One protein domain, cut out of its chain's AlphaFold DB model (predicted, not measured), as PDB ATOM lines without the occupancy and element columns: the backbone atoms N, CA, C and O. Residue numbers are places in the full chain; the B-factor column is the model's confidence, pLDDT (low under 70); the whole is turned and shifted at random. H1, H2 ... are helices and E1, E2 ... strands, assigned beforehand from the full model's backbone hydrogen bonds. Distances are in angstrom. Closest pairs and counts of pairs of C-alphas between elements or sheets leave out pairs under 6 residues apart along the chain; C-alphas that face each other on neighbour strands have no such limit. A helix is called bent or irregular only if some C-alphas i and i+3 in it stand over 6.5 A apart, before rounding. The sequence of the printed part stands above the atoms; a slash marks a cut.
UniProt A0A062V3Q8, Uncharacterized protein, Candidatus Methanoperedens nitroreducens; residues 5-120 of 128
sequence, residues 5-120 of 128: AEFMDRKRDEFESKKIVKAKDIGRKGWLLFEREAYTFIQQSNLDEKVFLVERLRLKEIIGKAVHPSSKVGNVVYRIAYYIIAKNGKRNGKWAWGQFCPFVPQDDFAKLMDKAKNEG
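AT A GLANCE: This is residues 5 to 120 of the 128 residues of an uncharacterized protein of Candidatus Methanoperedens nitroreducens (UniProt A0A062V3Q8). One long antiparallel sheet of five strands is curled like part of a barrel, with H1 over one face and H2 crossing the opposite face. The hairpin of the two long, bent strands E2 and E3 spans its length; the short strand E1 lines E2 before its bend, and short E5 lines the last part of E4. The 116 printed residues hold two named helices and five named strands, in the order H1 E1 E2 E3 E4 E5 H2, and the sheet's order is E1 E2 E3 E4 E5. The class is mixed, and the whole is compact, with a radius of gyration of the C-alphas of 15.4 A and spans of 42 by 38 by 28 A.

HOW THE PARTS SIT: H1, residues 5 to 17, is on the sheet at a height of 8.8 A over it. It lies over E3, residues 50 to 64, only just without E2, residues 30 to 43: 4 of its C-alphas fall on E3 and 2 on E2. It runs along the strands, at 11 degrees to E3 on the local plane; its closest C-alphas to E2 are those of Met 8 and Phe 41, 7.0 A apart. E1, residues 20 to 24, and E2 form a hairpin, with N 21 and O 34 at 2.8 A. E2 bends by 77 degrees at residue 37 and E3 by 79 degrees at residue 60; in their hairpin N 40 and O 54 are 2.9 A apart. E4, residues 76 to 85, is the antiparallel neighbour of E3, with N 55 and O 79 at 2.9 A. E5, residues 95 to 98, follows in a hairpin with E4, where N 84 and O 96 are 2.9 A apart. These N and O pairs are within hydrogen-bond range. The five strands make a meander, each the antiparallel neighbour of the one before. H2, residues 106 to 118, is on the opposite face from H1, at a height of 9.2 A, and runs across the strands, at 73 degrees to E2 on the local plane. The closest C-alphas of E2 and H2 are those of Thr 40 and Ala 116, 5.5 A apart. In H1 and H2 every O i to N i+4 pair is within hydrogen-bond range.

IN THESE COORDINATES: H1 begins with C-alpha 5 at (-128.834, 53.591, -100.415) and is 18.7 A long. E1 measures 13.2 A, E2 33.5 A, E3 35.2 A, E4 29.6 A and E5 10.2 A. E3 ends with C-alpha 64 at (-98.332, 44.861, -78.212). H2, 18.3 A long, ends with C-alpha 118 at (-134.003, 52.352, -81.990).

THE WHOLE: The two C-alphas farthest apart are those of Asn 46 and Gly 64, 42.7 A. The printed part has no cut. The link from E3 to E4, 11 residues, is long; it holds residues 68 to 70, with pLDDT under 70. The mean pLDDT of the printed part is 89.8.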
ATOM      1  N   ALA A   5    -128.098  54.782-100.839       94.94
ATOM      2  CA  ALA A   5    -128.834  53.591-100.415       94.94
ATOM      3  C   ALA A   5    -128.094  52.302-100.805       94.94
ATOM      4  O   ALA A   5    -127.758  51.507 -99.930       94.94
ATOM      5  N   GLU A   6    -127.735  52.164-102.085       96.00
ATOM      6  CA  GLU A   6    -126.948  51.026-102.582       96.00
ATOM      7  C   GLU A   6    -125.599  50.918-101.850       96.00
ATOM      8  O   GLU A   6    -125.192  49.831-101.434       96.00
ATOM      9  N   PHE A   7    -124.940  52.059-101.605       96.25
ATOM     10  CA  PHE A   7    -123.700  52.120-100.836       96.25
ATOM     11  C   PHE A   7    -123.872  51.583 -99.409       96.25
ATOM     12  O   PHE A   7    -123.024  50.819 -98.934       96.25
ATOM     13  N   MET A   8    -124.936  51.999 -98.714       96.44
ATOM     14  CA  MET A   8    -125.231  51.562 -97.348       96.44
ATOM     15  C   MET A   8    -125.537  50.066 -97.295       96.44
ATOM     16  O   MET A   8    -125.033  49.390 -96.400       96.44
ATOM     17  N   ASP A   9    -126.288  49.535 -98.257       96.69
ATOM     18  CA  ASP A   9    -126.629  48.110 -98.310       96.69
ATOM     19  C   ASP A   9    -125.395  47.249 -98.569       96.69
ATOM     20  O   ASP A   9    -125.091  46.348 -97.789       96.69
ATOM     21  N   ARG A  10    -124.561  47.623 -99.545       96.38
ATOM     22  CA  ARG A  10    -123.277  46.946 -99.761       96.38
ATOM     23  C   ARG A  10    -122.374  47.006 -98.522       96.38
ATOM     24  O   ARG A  10    -121.606  46.079 -98.258       96.38
ATOM     25  N   LYS A  11    -122.411  48.109 -97.763       96.12
ATOM     26  CA  LYS A  11    -121.643  48.238 -96.516       96.12
ATOM     27  C   LYS A  11    -122.207  47.407 -95.368       96.12
ATOM     28  O   LYS A  11    -121.395  46.922 -94.581       96.12
ATOM     29  N   ARG A  12    -123.524  47.199 -95.293       95.81
ATOM     30  CA  ARG A  12    -124.134  46.237 -94.361       95.81
ATOM     31  C   ARG A  12    -123.574  44.839 -94.603       95.81
ATOM     32  O   ARG A  12    -123.005  44.256 -93.684       95.81
ATOM     33  N   ASP A  13    -123.597  44.364 -95.847       95.69
ATOM     34  CA  ASP A  13    -123.077  43.034 -96.203       95.69
ATOM     35  C   ASP A  13    -121.584  42.877 -95.856       95.69
ATOM     36  O   ASP A  13    -121.128  41.860 -95.318       95.69
ATOM     37  N   GLU A  14    -120.792  43.921 -96.122       94.56
ATOM     38  CA  GLU A  14    -119.378  43.961 -95.743       94.56
ATOM     39  C   GLU A  14    -119.193  43.892 -94.220       94.56
ATOM     40  O   GLU A  14    -118.297  43.199 -93.740       94.56
ATOM     41  N   PHE A  15    -120.012  44.606 -93.448       94.56
ATOM     42  CA  PHE A  15    -119.896  44.649 -91.992       94.56
ATOM     43  C   PHE A  15    -120.356  43.351 -91.335       94.56
ATOM     44  O   PHE A  15    -119.714  42.920 -90.374       94.56
ATOM     45  N   GLU A  16    -121.381  42.693 -91.878       92.00
ATOM     46  CA  GLU A  16    -121.819  41.381 -91.399       92.00
ATOM     47  C   GLU A  16    -120.778  40.292 -91.664       92.00
ATOM     48  O   GLU A  16    -120.511  39.464 -90.792       92.00
ATOM     49  N   SER A  17    -120.126  40.327 -92.830       91.25
ATOM     50  CA  SER A  17    -119.058  39.378 -93.169       91.25
ATOM     51  C   SER A  17    -117.718  39.685 -92.483       91.25
ATOM     52  O   SER A  17    -116.895  38.785 -92.303       91.25
ATOM     53  N   LYS A  18    -117.468  40.943 -92.089       90.69
ATOM     54  CA  LYS A  18    -116.211  41.396 -91.465       90.69
ATOM     55  C   LYS A  18    -116.468  42.234 -90.217       90.69
ATOM     56  O   LYS A  18    -116.351  43.465 -90.214       90.69
ATOM     57  N   LYS A  19    -116.725  41.531 -89.115       92.50
ATOM     58  CA  LYS A  19    -116.979  42.147 -87.806       92.50
ATOM     59  C   LYS A  19    -115.718  42.674 -87.125       92.50
ATOM     60  O   LYS A  19    -115.807  43.601 -86.329       92.50
ATOM     61  N   ILE A  20    -114.534  42.145 -87.447       95.62
ATOM     62  CA  ILE A  20    -113.289  42.570 -86.793       95.62
ATOM     63  C   ILE A  20    -112.739  43.861 -87.408       95.62
ATOM     64  O   ILE A  20    -112.431  43.938 -88.596       95.62
ATOM     65  N   VAL A  21    -112.549  44.867 -86.559       93.06
ATOM     66  CA  VAL A  21    -111.933  46.154 -86.868       93.06
ATOM     67  C   VAL A  21    -110.587  46.233 -86.167       93.06
ATOM     68  O   VAL A  21    -110.503  46.270 -84.943       93.06
ATOM     69  N   LYS A  22    -109.511  46.315 -86.948       92.75
ATOM     70  CA  LYS A  22    -108.159  46.514 -86.424       92.75
ATOM     71  C   LYS A  22    -107.802  47.997 -86.463       92.75
ATOM     72  O   LYS A  22    -107.747  48.592 -87.537       92.75
ATOM     73  N   ALA A  23    -107.523  48.585 -85.305       90.12
ATOM     74  CA  ALA A  23    -107.098  49.975 -85.174       90.12
ATOM     75  C   ALA A  23    -105.708  50.046 -84.547       90.12
ATOM     76  O   ALA A  23    -105.364  49.267 -83.658       90.12
ATOM     77  N   LYS A  24    -104.877  50.971 -85.025       88.44
ATOM     78  CA  LYS A  24    -103.567  51.196 -84.420       88.44
ATOM     79  C   LYS A  24    -103.750  52.004 -83.140       88.44
ATOM     80  O   LYS A  24    -104.479  52.993 -83.153       88.44
ATOM     81  N   ASP A  25    -103.089  51.587 -82.067       85.75
ATOM     82  CA  ASP A  25    -103.082  52.350 -80.821       85.75
ATOM     83  C   ASP A  25    -102.447  53.738 -81.047       85.75
ATOM     84  O   ASP A  25    -101.590  53.902 -81.925       85.75
ATOM     85  N   ILE A  26    -102.855  54.738 -80.260       83.19
ATOM     86  CA  ILE A  26    -102.405  56.131 -80.409       83.19
ATOM     87  C   ILE A  26    -100.883  56.280 -80.294       83.19
ATOM     88  O   ILE A  26    -100.282  57.048 -81.045       83.19
ATOM     89  N   GLY A  27    -100.226  55.485 -79.443       83.38
ATOM     90  CA  GLY A  27     -98.761  55.482 -79.342       83.38
ATOM     91  C   GLY A  27     -98.070  54.736 -80.467       83.38
ATOM     92  O   GLY A  27     -96.843  54.671 -80.490       83.38
ATOM     93  N   ARG A  28     -98.836  54.125 -81.377       84.50
ATOM     94  CA  ARG A  28     -98.371  53.346 -82.530       84.50
ATOM     95  C   ARG A  28     -97.485  52.142 -82.183       84.50
ATOM     96  O   ARG A  28     -96.920  51.544 -83.099       84.50
ATOM     97  N   LYS A  29     -97.412  51.764 -80.902       86.81
ATOM     98  CA  LYS A  29     -96.655  50.619 -80.354       86.81
ATOM     99  C   LYS A  29     -97.509  49.358 -80.156       86.81
ATOM    100  O   LYS A  29     -97.002  48.340 -79.693       86.81
ATOM    101  N   GLY A  30     -98.786  49.420 -80.518       89.06
ATOM    102  CA  GLY A  30     -99.712  48.302 -80.436       89.06
ATOM    103  C   GLY A  30    -100.887  48.445 -81.397       89.06
ATOM    104  O   GLY A  30    -101.033  49.452 -82.101       89.06
ATOM    105  N   TRP A  31    -101.715  47.411 -81.422       91.50
ATOM    106  CA  TRP A  31    -102.962  47.339 -82.165       91.50
ATOM    107  C   TRP A  31    -104.092  46.934 -81.229       91.50
ATOM    108  O   TRP A  31    -103.904  46.122 -80.328       91.50
ATOM    109  N   LEU A  32    -105.267  47.483 -81.491       91.69
ATOM    110  CA  LEU A  32    -106.512  47.151 -80.828       91.69
ATOM    111  C   LEU A  32    -107.395  46.437 -81.850       91.69
ATOM    112  O   LEU A  32    -107.604  46.950 -82.956       91.69
ATOM    113  N   LEU A  33    -107.865  45.244 -81.508       94.81
ATOM    114  CA  LEU A  33    -108.809  44.493 -82.323       94.81
ATOM    115  C   LEU A  33    -110.174  44.605 -81.668       94.81
ATOM    116  O   LEU A  33    -110.388  44.123 -80.557       94.81
ATOM    117  N   PHE A  34    -111.090  45.243 -82.374       95.12
ATOM    118  CA  PHE A  34    -112.467  45.390 -81.954       95.12
ATOM    119  C   PHE A  34    -113.361  44.448 -82.746       95.12
ATOM    120  O   PHE A  34    -113.151  44.252 -83.937       95.12
ATOM    121  N   GLU A  35    -114.391  43.918 -82.107       96.12
ATOM    122  CA  GLU A  35    -115.552  43.363 -82.791       96.12
ATOM    123  C   GLU A  35    -116.612  44.454 -82.927       96.12
ATOM    124  O   GLU A  35    -116.965  45.111 -81.948       96.12
ATOM    125  N   ARG A  36    -117.124  44.653 -84.138       96.75
ATOM    126  CA  ARG A  36    -118.307  45.463 -84.388       96.75
ATOM    127  C   ARG A  36    -119.539  44.664 -83.998       96.75
ATOM    128  O   ARG A  36    -119.859  43.669 -84.639       96.75
ATOM    129  N   GLU A  37    -120.218  45.134 -82.962       95.06
ATOM    130  CA  GLU A  37    -121.441  44.511 -82.462       95.06
ATOM    131  C   GLU A  37    -122.688  45.063 -83.144       95.06
ATOM    132  O   GLU A  37    -123.637  44.324 -83.371       95.06
ATOM    133  N   ALA A  38    -122.685  46.363 -83.440       96.06
ATOM    134  CA  ALA A  38    -123.807  47.064 -84.048       96.06
ATOM    135  C   ALA A  38    -123.324  48.317 -84.784       96.06
ATOM    136  O   ALA A  38    -122.218  48.818 -84.539       96.06
ATOM    137  N   TYR A  39    -124.144  48.818 -85.700       97.12
ATOM    138  CA  TYR A  39    -123.856  50.026 -86.455       97.12
ATOM    139  C   TYR A  39    -125.124  50.641 -87.040       97.12
ATOM    140  O   TYR A  39    -126.088  49.950 -87.351       97.12
ATOM    141  N   THR A  40    -125.075  51.951 -87.257       96.50
ATOM    142  CA  THR A  40    -126.175  52.731 -87.816       96.50
ATOM    143  C   THR A  40    -125.638  53.698 -88.858       96.50
ATOM    144  O   THR A  40    -124.731  54.482 -88.576       96.50
ATOM    145  N   PHE A  41    -126.234  53.666 -90.050       96.38
ATOM    146  CA  PHE A  41    -125.994  54.642 -91.110       96.38
ATOM    147  C   PHE A  41    -127.138  55.655 -91.211       96.38
ATOM    148  O   PHE A  41    -128.303  55.302 -90.985       96.38
ATOM    149  N   ILE A  42    -126.801  56.881 -91.619       94.44
ATOM    150  CA  ILE A  42    -127.753  57.878 -92.124       94.44
ATOM    151  C   ILE A  42    -127.102  58.687 -93.252       94.44
ATOM    152  O   ILE A  42    -125.940  59.085 -93.150       94.44
ATOM    153  N   GLN A  43    -127.832  58.929 -94.336       96.12
ATOM    154  CA  GLN A  43    -127.407  59.864 -95.376       96.12
ATOM    155  C   GLN A  43    -127.548  61.302 -94.858       96.12
ATOM    156  O   GLN A  43    -128.521  61.617 -94.175       96.12
ATOM    157  N   GLN A  44    -126.578  62.166 -95.161       93.88
ATOM    158  CA  GLN A  44    -126.668  63.583 -94.814       93.88
ATOM    159  C   GLN A  44    -127.794  64.235 -95.628       93.88
ATOM    160  O   GLN A  44    -127.813  64.127 -96.852       93.88
ATOM    161  N   SER A  45    -128.708  64.938 -94.959       91.44
ATOM    162  CA  SER A  45    -129.960  65.402 -95.580       91.44
ATOM    163  C   SER A  45    -129.773  66.442 -96.686       91.44
ATOM    164  O   SER A  45    -130.608  66.550 -97.578       91.44
ATOM    165  N   ASN A  46    -128.681  67.206 -96.641       90.75
ATOM    166  CA  ASN A  46    -128.357  68.248 -97.615       90.75
ATOM    167  C   ASN A  46    -127.127  67.926 -98.481       90.75
ATOM    168  O   ASN A  46    -126.603  68.817 -99.150       90.75
ATOM    169  N   LEU A  47    -126.629  66.685 -98.446       89.88
ATOM    170  CA  LEU A  47    -125.514  66.249 -99.283       89.88
ATOM    171  C   LEU A  47    -125.616  64.755 -99.585       89.88
ATOM    172  O   LEU A  47    -125.151  63.920 -98.807       89.88
ATOM    173  N   ASP A  48    -126.143  64.436-100.765       91.88
ATOM    174  CA  ASP A  48    -126.446  63.053-101.140       91.88
ATOM    175  C   ASP A  48    -125.219  62.138-101.167       91.88
ATOM    176  O   ASP A  48    -125.304  60.933-100.945       91.88
ATOM    177  N   GLU A  49    -124.060  62.730-101.414       93.00
ATOM    178  CA  GLU A  49    -122.782  62.051-101.559       93.00
ATOM    179  C   GLU A  49    -122.077  61.808-100.219       93.00
ATOM    180  O   GLU A  49    -120.872  61.534-100.204       93.00
ATOM    181  N   LYS A  50    -122.785  61.955 -99.090       93.44
ATOM    182  CA  LYS A  50    -122.237  61.781 -97.746       93.44
ATOM    183  C   LYS A  50    -123.160  60.971 -96.841       93.44
ATOM    184  O   LYS A  50    -124.362  61.200 -96.757       93.44
ATOM    185  N   VAL A  51    -122.553  60.036 -96.117       95.88
ATOM    186  CA  VAL A  51    -123.217  59.138 -95.169       95.88
ATOM    187  C   VAL A  51    -122.476  59.195 -93.837       95.88
ATOM    188  O   VAL A  51    -121.254  59.034 -93.801       95.88
ATOM    189  N   PHE A  52    -123.198  59.411 -92.743       95.62
ATOM    190  CA  PHE A  52    -122.676  59.292 -91.384       95.62
ATOM    191  C   PHE A  52    -122.851  57.870 -90.854       95.62
ATOM    192  O   PHE A  52    -123.755  57.139 -91.262       95.62
ATOM    193  N   LEU A  53    -121.967  57.490 -89.937       94.69
ATOM    194  CA  LEU A  53    -121.919  56.173 -89.322       94.69
ATOM    195  C   LEU A  53    -121.676  56.308 -87.818       94.69
ATOM    196  O   LEU A  53    -120.757  57.015 -87.400       94.69
ATOM    197  N   VAL A  54    -122.449  55.563 -87.033       94.38
ATOM    198  CA  VAL A  54    -122.140  55.233 -85.637       94.38
ATOM    199  C   VAL A  54    -121.895  53.735 -85.544       94.38
ATOM    200  O   VAL A  54    -122.690  52.951 -86.048       94.38
ATOM    201  N   GLU A  55    -120.810  53.327 -84.896       94.62
ATOM    202  CA  GLU A  55    -120.502  51.922 -84.615       94.62
ATOM    203  C   GLU A  55    -120.409  51.692 -83.110       94.62
ATOM    204  O   GLU A  55    -119.766  52.482 -82.413       94.62
ATOM    205  N   ARG A  56    -120.962  50.571 -82.636       95.19
ATOM    206  CA  ARG A  56    -120.643  50.003 -81.324       95.19
ATOM    207  C   ARG A  56    -119.582  48.925 -81.492       95.19
ATOM    208  O   ARG A  56    -119.797  47.917 -82.170       95.19
ATOM    209  N   LEU A  57    -118.429  49.154 -80.880       94.75
ATOM    210  CA  LEU A  57    -117.254  48.303 -80.991       94.75
ATOM    211  C   LEU A  57    -116.888  47.748 -79.613       94.75
ATOM    212  O   LEU A  57    -116.714  48.517 -78.671       94.75
ATOM    213  N   ARG A  58    -116.703  46.434 -79.492       94.06
ATOM    214  CA  ARG A  58    -116.163  45.800 -78.283       94.06
ATOM    215  C   ARG A  58    -114.700  45.444 -78.480       94.06
ATOM    216  O   ARG A  58    -114.361  44.728 -79.418       94.06
ATOM    217  N   LEU A  59    -113.825  45.896 -77.587       92.56
ATOM    218  CA  LEU A  59    -112.410  45.527 -77.611       92.56
ATOM    219  C   LEU A  59    -112.257  44.031 -77.301       92.56
ATOM    220  O   LEU A  59    -112.632  43.588 -76.219       92.56
ATOM    221  N   LYS A  60    -111.715  43.250 -78.237       95.06
ATOM    222  CA  LYS A  60    -111.495  41.800 -78.086       95.06
ATOM    223  C   LYS A  60    -110.062  41.458 -77.735       95.06
ATOM    224  O   LYS A  60    -109.831  40.548 -76.950       95.06
ATOM    225  N   GLU A  61    -109.110  42.189 -78.301       93.69
ATOM    226  CA  GLU A  61    -107.697  41.878 -78.128       93.69
ATOM    227  C   GLU A  61    -106.837  43.138 -78.214       93.69
ATOM    228  O   GLU A  61    -107.127  44.073 -78.970       93.69
ATOM    229  N   ILE A  62    -105.753  43.144 -77.439       91.00
ATOM    230  CA  ILE A  62    -104.694  44.149 -77.486       91.00
ATOM    231  C   ILE A  62    -103.413  43.425 -77.888       91.00
ATOM    232  O   ILE A  62    -102.935  42.554 -77.168       91.00
ATOM    233  N   ILE A  63    -102.837  43.815 -79.021       90.81
ATOM    234  CA  ILE A  63    -101.575  43.266 -79.517       90.81
ATOM    235  C   ILE A  63    -100.476  44.306 -79.300       90.81
ATOM    236  O   ILE A  63    -100.541  45.409 -79.847       90.81
ATOM    237  N   GLY A  64     -99.433  43.954 -78.550       87.25
ATOM    238  CA  GLY A  64     -98.332  44.861 -78.212       87.25
ATOM    239  C   GLY A  64     -98.631  45.720 -76.981       87.25
ATOM    240  O   GLY A  64     -99.321  45.283 -76.065       87.25
ATOM    241  N   LYS A  65     -98.086  46.944 -76.931       80.50
ATOM    242  CA  LYS A  65     -98.226  47.831 -75.763       80.50
ATOM    243  C   LYS A  65     -99.297  48.892 -76.011       80.50
ATOM    244  O   LYS A  65     -99.093  49.775 -76.845       80.50
ATOM    245  N   ALA A  66    -100.405  48.820 -75.272       75.94
ATOM    246  CA  ALA A  66    -101.394  49.895 -75.222       75.94
ATOM    247  C   ALA A  66    -100.810  51.132 -74.523       75.94
ATOM    248  O   ALA A  66    -100.081  51.004 -73.535       75.94
ATOM    249  N   VAL A  67    -101.125  52.328 -75.030       71.69
ATOM    250  CA  VAL A  67    -100.740  53.584 -74.364       71.69
ATOM    251  C   VAL A  67    -101.585  53.849 -73.129       71.69
ATOM    252  O   VAL A  67    -101.046  54.278 -72.113       71.69
ATOM    253  N   HIS A  68    -102.890  53.586 -73.202       66.06
ATOM    254  CA  HIS A  68    -103.796  53.802 -72.081       66.06
ATOM    255  C   HIS A  68    -104.004  52.507 -71.281       66.06
ATOM    256  O   HIS A  68    -104.552  51.549 -71.828       66.06
ATOM    257  N   PRO A  69    -103.651  52.478 -69.981       61.59
ATOM    258  CA  PRO A  69    -103.881  51.315 -69.121       61.59
ATOM    259  C   PRO A  69    -105.371  51.005 -68.895       61.59
ATOM    260  O   PRO A  69    -105.718  49.910 -68.461       61.59
ATOM    261  N   SER A  70    -106.257  51.971 -69.158       66.88
ATOM    262  CA  SER A  70    -107.709  51.832 -69.007       66.88
ATOM    263  C   SER A  70    -108.380  51.083 -70.163       66.88
ATOM    264  O   SER A  70    -109.518  50.637 -70.006       66.88
ATOM    265  N   SER A  71    -107.698  50.906 -71.300       73.50
ATOM    266  CA  SER A  71    -108.183  50.068 -72.399       73.50
ATOM    267  C   SER A  71    -108.115  48.603 -71.982       73.50
ATOM    268  O   SER A  71    -107.040  48.010 -71.948       73.50
ATOM    269  N   LYS A  72    -109.269  48.018 -71.657       82.69
ATOM    270  CA  LYS A  72    -109.395  46.620 -71.241       82.69
ATOM    271  C   LYS A  72    -110.209  45.843 -72.262       82.69
ATOM    272  O   LYS A  72    -111.187  46.353 -72.809       82.69
ATOM    273  N   VAL A  73    -109.808  44.600 -72.512       88.69
ATOM    274  CA  VAL A  73    -110.626  43.658 -73.283       88.69
ATOM    275  C   VAL A  73    -112.012  43.573 -72.639       88.69
ATOM    276  O   VAL A  73    -112.134  43.524 -71.420       88.69
ATOM    277  N   GLY A  74    -113.050  43.613 -73.469       88.00
ATOM    278  CA  GLY A  74    -114.447  43.694 -73.059       88.00
ATOM    279  C   GLY A  74    -115.027  45.110 -73.087       88.00
ATOM    280  O   GLY A  74    -116.245  45.226 -73.223       88.00
ATOM    281  N   ASN A  75    -114.194  46.162 -73.040       89.62
ATOM    282  CA  ASN A  75    -114.672  47.546 -73.091       89.62
ATOM    283  C   ASN A  75    -115.434  47.818 -74.392       89.62
ATOM    284  O   ASN A  75    -114.971  47.471 -75.484       89.62
ATOM    285  N   VAL A  76    -116.571  48.494 -74.261       90.56
ATOM    286  CA  VAL A  76    -117.362  48.996 -75.384       90.56
ATOM    287  C   VAL A  76    -116.951  50.432 -75.677       90.56
ATOM    288  O   VAL A  76    -116.793  51.242 -74.766       90.56
ATOM    289  N   VAL A  77    -116.783  50.749 -76.955       90.50
ATOM    290  CA  VAL A  77    -116.543  52.106 -77.441       90.50
ATOM    291  C   VAL A  77    -117.488  52.416 -78.591       90.50
ATOM    292  O   VAL A  77    -117.806  51.546 -79.404       90.50
ATOM    293  N   TYR A  78    -117.900  53.675 -78.679       89.94
ATOM    294  CA  TYR A  78    -118.639  54.186 -79.824       89.94
ATOM    295  C   TYR A  78    -117.697  54.928 -80.757       89.94
ATOM    296  O   TYR A  78    -116.906  55.764 -80.316       89.94
ATOM    297  N   ARG A  79    -117.781  54.632 -82.054       90.69
ATOM    298  CA  ARG A  79    -117.048  55.366 -83.087       90.69
ATOM    299  C   ARG A  79    -118.023  56.099 -83.992       90.69
ATOM    300  O   ARG A  79    -118.923  55.481 -84.550       90.69
ATOM    301  N   ILE A  80    -117.788  57.395 -84.172       90.44
ATOM    302  CA  ILE A  80    -118.468  58.220 -85.170       90.44
ATOM    303  C   ILE A  80    -117.533  58.377 -86.369       90.44
ATOM    304  O   ILE A  80    -116.353  58.699 -86.214       90.44
ATOM    305  N   ALA A  81    -118.052  58.125 -87.564       91.31
ATOM    306  CA  ALA A  81    -117.310  58.210 -88.814       91.31
ATOM    307  C   ALA A  81    -118.211  58.698 -89.955       91.31
ATOM    308  O   ALA A  81    -119.415  58.905 -89.787       91.31
ATOM    309  N   TYR A  82    -117.624  58.886 -91.133       92.31
ATOM    310  CA  TYR A  82    -118.371  59.220 -92.336       92.31
ATOM    311  C   TYR A  82    -117.759  58.588 -93.584       92.31
ATOM    312  O   TYR A  82    -116.558  58.306 -93.659       92.31
ATOM    313  N   TYR A  83    -118.609  58.423 -94.589       93.56
ATOM    314  CA  TYR A  83    -118.226  58.171 -95.967       93.56
ATOM    315  C   TYR A  83    -118.636  59.357 -96.830       93.56
ATOM    316  O   TYR A  83    -119.704  59.928 -96.632       93.56
ATOM    317  N   ILE A  84    -117.785  59.740 -97.777       94.19
ATOM    318  CA  ILE A  84    -118.078  60.795 -98.749       94.19
ATOM    319  C   ILE A  84    -117.517  60.421-100.118       94.19
ATOM    320  O   ILE A  84    -116.444  59.818-100.194       94.19
ATOM    321  N   ILE A  85    -118.189  60.796-101.202       93.81
ATOM    322  CA  ILE A  85    -117.576  60.746-102.533       93.81
ATOM    323  C   ILE A  85    -116.507  61.836-102.606       93.81
ATOM    324  O   ILE A  85    -116.790  63.035-102.558       93.81
ATOM    325  N   ALA A  86    -115.244  61.419-102.675       92.12
ATOM    326  CA  ALA A  86    -114.130  62.351-102.676       92.12
ATOM    327  C   ALA A  86    -114.169  63.238-103.927       92.12
ATOM    328  O   ALA A  86    -114.378  62.759-105.039       92.12
ATOM    329  N   LYS A  87    -113.931  64.535-103.725       89.94
ATOM    330  CA  LYS A  87    -113.982  65.556-104.783       89.94
ATOM    331  C   LYS A  87    -112.634  65.848-105.435       89.94
ATOM    332  O   LYS A  87    -112.585  66.439-106.502       89.94
ATOM    333  N   ASN A  88    -111.542  65.434-104.791       89.12
ATOM    334  CA  ASN A  88    -110.186  65.823-105.166       89.12
ATOM    335  C   ASN A  88    -109.213  64.633-105.144       89.12
ATOM    336  O   ASN A  88    -109.400  63.648-104.420       89.12
ATOM    337  N   GLY A  89    -108.122  64.767-105.902       89.50
ATOM    338  CA  GLY A  89    -106.986  63.843-105.900       89.50
ATOM    339  C   GLY A  89    -107.277  62.471-106.521       89.50
ATOM    340  O   GLY A  89    -108.241  62.276-107.255       89.50
ATOM    341  N   LYS A  90    -106.435  61.477-106.198       88.69
ATOM    342  CA  LYS A  90    -106.486  60.115-106.781       88.69
ATOM    343  C   LYS A  90    -107.778  59.335-106.485       88.69
ATOM    344  O   LYS A  90    -108.004  58.279-107.071       88.69
ATOM    345  N   ARG A  91    -108.595  59.813-105.541       88.31
ATOM    346  CA  ARG A  91    -109.880  59.205-105.165       88.31
ATOM    347  C   ARG A  91    -111.087  59.981-105.694       88.31
ATOM    348  O   ARG A  91    -112.194  59.638-105.307       88.31
ATOM    349  N   ASN A  92    -110.889  60.980-106.559       93.31
ATOM    350  CA  ASN A  92    -111.993  61.746-107.132       93.31
ATOM    351  C   ASN A  92    -113.082  60.822-107.715       93.31
ATOM    352  O   ASN A  92    -112.768  59.866-108.427       93.31
ATOM    353  N   GLY A  93    -114.341  61.087-107.363       92.12
ATOM    354  CA  GLY A  93    -115.507  60.308-107.786       92.12
ATOM    355  C   GLY A  93    -115.673  58.952-107.088       92.12
ATOM    356  O   GLY A  93    -116.518  58.164-107.502       92.12
ATOM    357  N   LYS A  94    -114.884  58.648-106.048       92.50
ATOM    358  CA  LYS A  94    -114.959  57.383-105.295       92.50
ATOM    359  C   LYS A  94    -115.336  57.629-103.838       92.50
ATOM    360  O   LYS A  94    -114.851  58.579-103.222       92.50
ATOM    361  N   TRP A  95    -116.126  56.721-103.266       92.81
ATOM    362  CA  TRP A  95    -116.406  56.700-101.832       92.81
ATOM    363  C   TRP A  95    -115.109  56.577-101.023       92.81
ATOM    364  O   TRP A  95    -114.292  55.676-101.228       92.81
ATOM    365  N   ALA A  96    -114.924  57.494-100.085       91.06
ATOM    366  CA  ALA A  96    -113.799  57.561 -99.174       91.06
ATOM    367  C   ALA A  96    -114.308  57.583 -97.733       91.06
ATOM    368  O   ALA A  96    -115.343  58.172 -97.445       91.06
ATOM    369  N   TRP A  97    -113.565  56.945 -96.833       91.19
ATOM    370  CA  TRP A  97    -113.875  56.891 -95.407       91.19
ATOM    371  C   TRP A  97    -113.033  57.892 -94.615       91.19
ATOM    372  O   TRP A  97    -111.847  58.069 -94.915       91.19
ATOM    373  N   GLY A  98    -113.624  58.482 -93.577       84.88
ATOM    374  CA  GLY A  98    -112.944  59.313 -92.587       84.88
ATOM    375  C   GLY A  98    -113.540  59.145 -91.185       84.88
ATOM    376  O   GLY A  98    -114.699  58.773 -91.036       84.88
ATOM    377  N   GLN A  99    -112.737  59.428 -90.154       77.12
ATOM    378  CA  GLN A  99    -113.123  59.312 -88.735       77.12
ATOM    379  C   GLN A  99    -112.724  60.544 -87.900       77.12
ATOM    380  O   GLN A  99    -112.264  60.428 -86.767       77.12
ATOM    381  N   PHE A 100    -112.838  61.736 -88.481       75.00
ATOM    382  CA  PHE A 100    -112.752  62.984 -87.711       75.00
ATOM    383  C   PHE A 100    -114.065  63.231 -86.973       75.00
ATOM    384  O   PHE A 100    -115.071  62.659 -87.379       75.00
ATOM    385  N   CYS A 101    -114.065  64.097 -85.950       72.31
ATOM    386  CA  CYS A 101    -115.299  64.605 -85.347       72.31
ATOM    387  C   CYS A 101    -116.087  65.329 -86.450       72.31
ATOM    388  O   CYS A 101    -115.694  66.433 -86.842       72.31
ATOM    389  N   PRO A 102    -117.094  64.686 -87.068       71.25
ATOM    390  CA  PRO A 102    -117.738  65.279 -88.216       71.25
ATOM    391  C   PRO A 102    -118.601  66.434 -87.720       71.25
ATOM    392  O   PRO A 102    -119.314  66.298 -86.730       71.25
ATOM    393  N   PHE A 103    -118.582  67.561 -88.428       75.50
ATOM    394  CA  PHE A 103    -119.631  68.561 -88.260       75.50
ATOM    395  C   PHE A 103    -120.912  67.981 -88.867       75.50
ATOM    396  O   PHE A 103    -121.025  67.843 -90.091       75.50
ATOM    397  N   VAL A 104    -121.823  67.552 -87.995       79.62
ATOM    398  CA  VAL A 104    -123.124  66.980 -88.351       79.62
ATOM    399  C   VAL A 104    -124.185  68.063 -88.144       79.62
ATOM    400  O   VAL A 104    -124.173  68.700 -87.088       79.62
ATOM    401  N   PRO A 105    -125.087  68.307 -89.112       84.31
ATOM    402  CA  PRO A 105    -126.238  69.180 -88.894       84.31
ATOM    403  C   PRO A 105    -127.043  68.745 -87.664       84.31
ATOM    404  O   PRO A 105    -127.167  67.549 -87.410       84.31
ATOM    405  N   GLN A 106    -127.608  69.695 -86.914       87.69
ATOM    406  CA  GLN A 106    -128.325  69.408 -85.665       87.69
ATOM    407  C   GLN A 106    -129.436  68.363 -85.850       87.69
ATOM    408  O   GLN A 106    -129.477  67.381 -85.110       87.69
ATOM    409  N   ASP A 107    -130.291  68.542 -86.860       84.56
ATOM    410  CA  ASP A 107    -131.408  67.631 -87.129       84.56
ATOM    411  C   ASP A 107    -130.926  66.236 -87.532       84.56
ATOM    412  O   ASP A 107    -131.491  65.232 -87.105       84.56
ATOM    413  N   ASP A 108    -129.861  66.163 -88.333       85.56
ATOM    414  CA  ASP A 108    -129.265  64.892 -88.746       85.56
ATOM    415  C   ASP A 108    -128.601  64.193 -87.559       85.56
ATOM    416  O   ASP A 108    -128.679  62.973 -87.450       85.56
ATOM    417  N   PHE A 109    -127.979  64.948 -86.651       88.81
ATOM    418  CA  PHE A 109    -127.382  64.404 -85.438       88.81
ATOM    419  C   PHE A 109    -128.452  63.828 -84.509       88.81
ATOM    420  O   PHE A 109    -128.318  62.686 -84.077       88.81
ATOM    421  N   ALA A 110    -129.533  64.571 -84.257       87.69
ATOM    422  CA  ALA A 110    -130.661  64.090 -83.462       87.69
ATOM    423  C   ALA A 110    -131.263  62.813 -84.074       87.69
ATOM    424  O   ALA A 110    -131.318  61.777 -83.411       87.69
ATOM    425  N   LYS A 111    -131.579  62.841 -85.378       91.69
ATOM    426  CA  LYS A 111    -132.087  61.672 -86.115       91.69
ATOM    427  C   LYS A 111    -131.128  60.487 -86.061       91.69
ATOM    428  O   LYS A 111    -131.575  59.353 -85.918       91.69
ATOM    429  N   LEU A 112    -129.820  60.725 -86.180       91.81
ATOM    430  CA  LEU A 112    -128.802  59.679 -86.106       91.81
ATOM    431  C   LEU A 112    -128.770  59.027 -84.724       91.81
ATOM    432  O   LEU A 112    -128.716  57.803 -84.645       91.81
ATOM    433  N   MET A 113    -128.809  59.818 -83.650       93.00
ATOM    434  CA  MET A 113    -128.809  59.294 -82.283       93.00
ATOM    435  C   MET A 113    -130.090  58.512 -81.984       93.00
ATOM    436  O   MET A 113    -130.005  57.394 -81.478       93.00
ATOM    437  N   ASP A 114    -131.258  59.042 -82.350       93.19
ATOM    438  CA  ASP A 114    -132.543  58.369 -82.135       93.19
ATOM    439  C   ASP A 114    -132.631  57.070 -82.936       93.19
ATOM    440  O   ASP A 114    -132.985  56.017 -82.404       93.19
ATOM    441  N   LYS A 115    -132.218  57.106 -84.208       94.81
ATOM    442  CA  LYS A 115    -132.126  55.908 -85.041       94.81
ATOM    443  C   LYS A 115    -131.158  54.889 -84.443       94.81
ATOM    444  O   LYS A 115    -131.489  53.711 -84.388       94.81
ATOM    445  N   ALA A 116    -129.996  55.327 -83.961       93.19
ATOM    446  CA  ALA A 116    -129.008  54.438 -83.361       93.19
ATOM    447  C   ALA A 116    -129.500  53.797 -82.056       93.19
ATOM    448  O   ALA A 116    -129.140  52.655 -81.785       93.19
ATOM    449  N   LYS A 117    -130.334  54.480 -81.268       92.44
ATOM    450  CA  LYS A 117    -131.020  53.883 -80.110       92.44
ATOM    451  C   LYS A 117    -132.071  52.862 -80.543       92.44
ATOM    452  O   LYS A 117    -132.048  51.730 -80.077       92.44
ATOM    453  N   ASN A 118    -132.933  53.227 -81.493       92.44
ATOM    454  CA  ASN A 118    -134.003  52.352 -81.990       92.44
ATOM    455  C   ASN A 118    -133.468  51.073 -82.653       92.44
ATOM    456  O   ASN A 118    -134.076  50.014 -82.540       92.44
ATOM    457  N   GLU A 119    -132.322  51.158 -83.330       92.12
ATOM    458  CA  GLU A 119    -131.632  50.006 -83.927       92.12
ATOM    459  C   GLU A 119    -130.793  49.213 -82.909       92.12
ATOM    460  O   GLU A 119    -130.136  48.239 -83.273       92.12
ATOM    461  N   GLY A 120    -130.780  49.622 -81.636       90.50
ATOM    462  CA  GLY A 120    -129.998  48.977 -80.584       90.50
ATOM    463  C   GLY A 120    -128.488  49.134 -80.755       90.50
ATOM    464  O   GLY A 120    -127.724  48.389 -80.137       90.50
TER     465      GLY A 120